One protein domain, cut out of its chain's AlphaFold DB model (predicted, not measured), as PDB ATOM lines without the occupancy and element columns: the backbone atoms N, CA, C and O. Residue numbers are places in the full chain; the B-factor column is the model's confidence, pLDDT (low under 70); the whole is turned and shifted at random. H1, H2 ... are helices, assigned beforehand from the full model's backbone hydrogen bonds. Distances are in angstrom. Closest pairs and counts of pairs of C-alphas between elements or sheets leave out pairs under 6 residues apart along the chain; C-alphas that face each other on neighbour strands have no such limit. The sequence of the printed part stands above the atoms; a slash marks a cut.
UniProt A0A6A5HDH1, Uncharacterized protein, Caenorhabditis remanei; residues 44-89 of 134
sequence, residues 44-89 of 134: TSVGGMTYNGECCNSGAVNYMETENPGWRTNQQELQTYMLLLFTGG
ATOM      1  N   THR A  44     128.530 142.123 198.060       86.25
ATOM      2  CA  THR A  44     127.828 141.921 199.330       86.25
ATOM      3  C   THR A  44     128.592 140.900 200.158       86.25
ATOM      4  O   THR A  44     128.820 139.772 199.724       86.25
ATOM      5  N   SER A  45     129.012 141.307 201.352       77.88
ATOM      6  CA  SER A  45     129.661 140.425 202.324       77.88
ATOM      7  C   SER A  45     128.666 139.433 202.945       77.88
ATOM      8  O   SER A  45     127.455 139.656 202.949       77.88
ATOM      9  N   VAL A  46     129.181 138.361 203.557       73.56
ATOM     10  CA  VAL A  46     128.376 137.299 204.205       73.56
ATOM     11  C   VAL A  46     127.562 137.810 205.419       73.56
ATOM     12  O   VAL A  46     126.711 137.099 205.941       73.56
ATOM     13  N   GLY A  47     127.741 139.067 205.840       76.88
ATOM     14  CA  GLY A  47     126.947 139.730 206.885       76.88
ATOM     15  C   GLY A  47     125.871 140.692 206.369       76.88
ATOM     16  O   GLY A  47     125.315 141.446 207.161       76.88
ATOM     17  N   GLY A  48     125.610 140.725 205.058       79.00
ATOM     18  CA  GLY A  48     124.624 141.628 204.454       79.00
ATOM     19  C   GLY A  48     125.101 143.074 204.284       79.00
ATOM     20  O   GLY A  48     124.334 143.907 203.813       79.00
ATOM     21  N   MET A  49     126.358 143.386 204.624       78.75
ATOM     22  CA  MET A  49     126.945 144.686 204.289       78.75
ATOM     23  C   MET A  49     127.285 144.714 202.802       78.75
ATOM     24  O   MET A  49     128.034 143.854 202.319       78.75
ATOM     25  N   THR A  50     126.735 145.701 202.103       85.06
ATOM     26  CA  THR A  50     126.959 145.938 200.678       85.06
ATOM     27  C   THR A  50     127.979 147.049 200.496       85.06
ATOM     28  O   THR A  50     127.795 148.154 200.996       85.06
ATOM     29  N   TYR A  51     129.027 146.746 199.743       85.69
ATOM     30  CA  TYR A  51     129.959 147.712 199.188       85.69
ATOM     31  C   TYR A  51     129.511 148.077 197.769       85.69
ATOM     32  O   TYR A  51     129.159 147.200 196.976       85.69
ATOM     33  N   ASN A  52     129.503 149.367 197.449       88.50
ATOM     34  CA  ASN A  52     128.931 149.944 196.225       88.50
ATOM     35  C   ASN A  52     129.986 150.459 195.229       88.50
ATOM     36  O   ASN A  52     129.610 151.029 194.210       88.50
ATOM     37  N   GLY A  53     131.278 150.278 195.512       89.06
ATOM     38  CA  GLY A  53     132.351 150.808 194.670       89.06
ATOM     39  C   GLY A  53     132.828 152.218 195.039       89.06
ATOM     40  O   GLY A  53     133.605 152.804 194.291       89.06
ATOM     41  N   GLU A  54     132.399 152.779 196.176       86.88
ATOM     42  CA  GLU A  54     132.710 154.162 196.587       86.88
ATOM     43  C   GLU A  54     134.208 154.481 196.747       86.88
ATOM     44  O   GLU A  54     134.617 155.632 196.588       86.88
ATOM     45  N   CYS A  55     135.062 153.476 196.974       89.94
ATOM     46  CA  CYS A  55     136.513 153.673 197.020       89.94
ATOM     47  C   CYS A  55     137.158 153.785 195.627       89.94
ATOM     48  O   CYS A  55     138.376 153.922 195.538       89.94
ATOM     49  N   CYS A  56     136.402 153.726 194.525       91.62
ATOM     50  CA  CYS A  56     136.924 154.038 193.193       91.62
ATOM     51  C   CYS A  56     137.110 155.554 193.034       91.62
ATOM     52  O   CYS A  56     136.250 156.269 192.525       91.62
ATOM     53  N   ASN A  57     138.255 156.057 193.490       91.50
ATOM     54  CA  ASN A  57     138.645 157.450 193.324       91.50
ATOM     55  C   ASN A  57     140.164 157.613 193.242       91.50
ATOM     56  O   ASN A  57     140.922 156.691 193.546       91.50
ATOM     57  N   SER A  58     140.614 158.791 192.808       91.62
ATOM     58  CA  SER A  58     142.032 159.056 192.558       91.62
ATOM     59  C   SER A  58     142.891 158.917 193.814       91.62
ATOM     60  O   SER A  58     143.997 158.395 193.718       91.62
ATOM     61  N   GLY A  59     142.388 159.319 194.985       91.62
ATOM     62  CA  GLY A  59     143.103 159.194 196.256       91.62
ATOM     63  C   GLY A  59     143.336 157.735 196.643       91.62
ATOM     64  O   GLY A  59     144.466 157.341 196.924       91.62
ATOM     65  N   ALA A  60     142.283 156.922 196.582       93.81
ATOM     66  CA  ALA A  60     142.359 155.493 196.854       93.81
ATOM     67  C   ALA A  60     143.250 154.757 195.846       93.81
ATOM     68  O   ALA A  60     144.129 154.001 196.248       93.81
ATOM     69  N   VAL A  61     143.079 155.011 194.543       93.38
ATOM     70  CA  VAL A  61     143.921 154.394 193.510       93.38
ATOM     71  C   VAL A  61     145.381 154.802 193.698       93.38
ATOM     72  O   VAL A  61     146.239 153.929 193.721       93.38
ATOM     73  N   ASN A  62     145.678 156.084 193.918       93.75
ATOM     74  CA  ASN A  62     147.050 156.550 194.131       93.75
ATOM     75  C   ASN A  62     147.707 155.910 195.366       93.75
ATOM     76  O   ASN A  62     148.868 155.507 195.306       93.75
ATOM     77  N   TYR A  63     146.961 155.773 196.467       94.06
ATOM     78  CA  TYR A  63     147.432 155.054 197.651       94.06
ATOM     79  C   TYR A  63     147.752 153.590 197.323       94.06
ATOM     80  O   TYR A  63     148.829 153.101 197.655       94.06
ATOM     81  N   MET A  64     146.854 152.903 196.616       94.56
ATOM     82  CA  MET A  64     147.045 151.501 196.250       94.56
ATOM     83  C   MET A  64     148.227 151.291 195.296       94.56
ATOM     84  O   MET A  64     148.969 150.331 195.463       94.56
ATOM     85  N   GLU A  65     148.446 152.190 194.337       94.19
ATOM     86  CA  GLU A  65     149.616 152.131 193.449       94.19
ATOM     87  C   GLU A  65     150.933 152.333 194.199       94.19
ATOM     88  O   GLU A  65     151.931 151.693 193.872       94.19
ATOM     89  N   THR A  66     150.931 153.224 195.193       94.44
ATOM     90  CA  THR A  66     152.140 153.600 195.936       94.44
ATOM     91  C   THR A  66     152.502 152.548 196.980       94.44
ATOM     92  O   THR A  66     153.642 152.092 197.033       94.44
ATOM     93  N   GLU A  67     151.530 152.139 197.793       94.56
ATOM     94  CA  GLU A  67     151.766 151.293 198.967       94.56
ATOM     95  C   GLU A  67     151.582 149.801 198.672       94.56
ATOM     96  O   GLU A  67     152.160 148.956 199.352       94.56
ATOM     97  N   ASN A  68     150.786 149.452 197.656       92.56
ATOM     98  CA  ASN A  68     150.400 148.071 197.361       92.56
ATOM     99  C   ASN A  68     150.563 147.741 195.862       92.56
ATOM    100  O   ASN A  68     149.591 147.387 195.187       92.56
ATOM    101  N   PRO A  69     151.779 147.839 195.294       91.50
ATOM    102  CA  PRO A  69     152.000 147.586 193.874       91.50
ATOM    103  C   PRO A  69     151.519 146.183 193.473       91.50
ATOM    104  O   PRO A  69     151.829 145.180 194.114       91.50
ATOM    105  N   GLY A  70     150.736 146.111 192.394       91.56
ATOM    106  CA  GLY A  70     150.116 144.861 191.939       91.56
ATOM    107  C   GLY A  70     148.804 144.504 192.642       91.56
ATOM    108  O   GLY A  70     148.247 143.438 192.385       91.56
ATOM    109  N   TRP A  71     148.252 145.389 193.474       93.62
ATOM    110  CA  TRP A  71     146.982 145.159 194.165       93.62
ATOM    111  C   TRP A  71     145.847 144.699 193.248       93.62
ATOM    112  O   TRP A  71     145.043 143.883 193.683       93.62
ATOM    113  N   ARG A  72     145.801 145.145 191.982       92.69
ATOM    114  CA  ARG A  72     144.772 144.747 191.000       92.69
ATOM    115  C   ARG A  72     144.766 143.257 190.670       92.69
ATOM    116  O   ARG A  72     143.717 142.728 190.308       92.69
ATOM    117  N   THR A  73     145.906 142.579 190.771       90.81
ATOM    118  CA  THR A  73     146.016 141.141 190.487       90.81
ATOM    119  C   THR A  73     145.906 140.291 191.752       90.81
ATOM    120  O   THR A  73     145.543 139.119 191.665       90.81
ATOM    121  N   ASN A  74     146.151 140.870 192.931       86.00
ATOM    122  CA  ASN A  74     146.070 140.169 194.209       86.00
ATOM    123  C   ASN A  74     144.728 140.413 194.921       86.00
ATOM    124  O   ASN A  74     144.605 141.278 195.786       86.00
ATOM    125  N   GLN A  75     143.721 139.609 194.575       83.25
ATOM    126  CA  GLN A  75     142.393 139.668 195.201       83.25
ATOM    127  C   GLN A  75     142.322 139.001 196.586       83.25
ATOM    128  O   GLN A  75     141.336 139.196 197.292       83.25
ATOM    129  N   GLN A  76     143.334 138.223 196.996       86.25
ATOM    130  CA  GLN A  76     143.320 137.547 198.304       86.25
ATOM    131  C   GLN A  76     143.385 138.557 199.458       86.25
ATOM    132  O   GLN A  76     142.748 138.366 200.488       86.25
ATOM    133  N   GLU A  77     144.080 139.672 199.236       88.12
ATOM    134  CA  GLU A  77     144.258 140.761 200.201       88.12
ATOM    135  C   GLU A  77     143.174 141.844 200.104       88.12
ATOM    136  O   GLU A  77     143.272 142.885 200.751       88.12
ATOM    137  N   LEU A  78     142.111 141.620 199.318       87.44
ATOM    138  CA  LEU A  78     141.066 142.622 199.092       87.44
ATOM    139  C   LEU A  78     140.508 143.172 200.407       87.44
ATOM    140  O   LEU A  78     140.359 144.381 200.544       87.44
ATOM    141  N   GLN A  79     140.236 142.310 201.389       87.00
ATOM    142  CA  GLN A  79     139.707 142.746 202.686       87.00
ATOM    143  C   GLN A  79     140.702 143.633 203.446       87.00
ATOM    144  O   GLN A  79     140.309 144.659 203.999       87.00
ATOM    145  N   THR A  80     141.988 143.274 203.427       90.56
ATOM    146  CA  THR A  80     143.074 144.062 204.026       90.56
ATOM    147  C   THR A  80     143.156 145.442 203.378       90.56
ATOM    148  O   THR A  80     143.173 146.458 204.070       90.56
ATOM    149  N   TYR A  81     143.133 145.501 202.048       91.75
ATOM    150  CA  TYR A  81     143.223 146.756 201.308       91.75
ATOM    151  C   TYR A  81     141.997 147.646 201.497       91.75
ATOM    152  O   TYR A  81     142.147 148.849 201.695       91.75
ATOM    153  N   MET A  82     140.794 147.069 201.518       89.19
ATOM    154  CA  MET A  82     139.572 147.810 201.847       89.19
ATOM    155  C   MET A  82     139.678 148.435 203.235       89.19
ATOM    156  O   MET A  82     139.423 149.626 203.393       89.19
ATOM    157  N   LEU A  83     140.122 147.666 204.234       89.62
ATOM    158  CA  LEU A  83     140.312 148.176 205.590       89.62
ATOM    159  C   LEU A  83     141.313 149.339 205.630       89.62
ATOM    160  O   LEU A  83     141.030 150.350 206.273       89.62
ATOM    161  N   LEU A  84     142.447 149.238 204.932       92.25
ATOM    162  CA  LEU A  84     143.431 150.324 204.835       92.25
ATOM    163  C   LEU A  84     142.840 151.578 204.181       92.25
ATOM    164  O   LEU A  84     143.022 152.684 204.686       92.25
ATOM    165  N   LEU A  85     142.083 151.416 203.096       92.56
ATOM    166  CA  LEU A  85     141.451 152.531 202.394       92.56
ATOM    167  C   LEU A  85     140.381 153.228 203.246       92.56
ATOM    168  O   LEU A  85     140.338 154.459 203.283       92.56
ATOM    169  N   PHE A  86     139.554 152.468 203.971       90.44
ATOM    170  CA  PHE A  86     138.542 153.025 204.872       90.44
ATOM    171  C   PHE A  86     139.170 153.706 206.090       90.44
ATOM    172  O   PHE A  86     138.817 154.841 206.406       90.44
ATOM    173  N   THR A  87     140.121 153.047 206.760       90.69
ATOM    174  CA  THR A  87     140.801 153.609 207.943       90.69
ATOM    175  C   THR A  87     141.665 154.818 207.596       90.69
ATOM    176  O   THR A  87     141.748 155.754 208.388       90.69
ATOM    177  N   GLY A  88     142.250 154.835 206.397       89.69
ATOM    178  CA  GLY A  88     142.987 155.972 205.850       89.69
ATOM    179  C   GLY A  88     142.103 157.096 205.299       89.69
ATOM    180  O   GLY A  88     142.624 158.139 204.919       89.69
ATOM    181  N   GLY A  89     140.778 156.911 205.248       90.38
ATOM    182  CA  GLY A  89     139.837 157.919 204.750       90.38
ATOM    183  C   GLY A  89     139.854 158.117 203.231       90.38
ATOM    184  O   GLY A  89     139.237 159.057 202.735       90.38
TER     185      GLY A  89
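What this domain is: This is residues 44 to 89 of the 134 residues of an uncharacterized protein of Caenorhabditis remanei (UniProt A0A6A5HDH1). Look for two short helices, H1 and H2, loosely paired and steeply tilted to each other, closest at the C-alphas of Ala 60 and Leu 85, with the loop of residues 68 to 77 joining the end of H1 to the beginning of H2. Before H1, an arm runs away from this pair; its residues 45 to 50 stick out and make the length. The printed part has 46 residues, with H1 then H2 and no named strand; the class is all helix, though under half of the residues, 20 of 46, are in named elements. It is only just compact, close to loose, with a radius of gyration of the C-alphas of 10.9 A and spans of 31 by 21 by 15 A.

How they stand to each other: Start with H1, residues 58 to 67, and compare it with H2, residues 78 to 87. They are close but not clearly touching; the closest C-alphas, of Ala 60 and Leu 85, are 6.3 A apart. They run opposite ways at a steep tilt of 62 degrees. In both, every O i to N i+4 pair is within hydrogen-bond range.

Where its parts are: Find C-alpha 58 at (142.032, 159.056, 192.558); H1 runs 14.0 A from there to C-alpha 67. H2 covers 14.1 A and ends at C-alpha 87, (140.801, 153.609, 207.943).

The domain as a whole: The C-alphas farthest apart, of Gly 48 and Thr 66, are 31.2 A apart. The H1 to H2 link is short, and the printed part has no cut. No printed residue is under pLDDT 70.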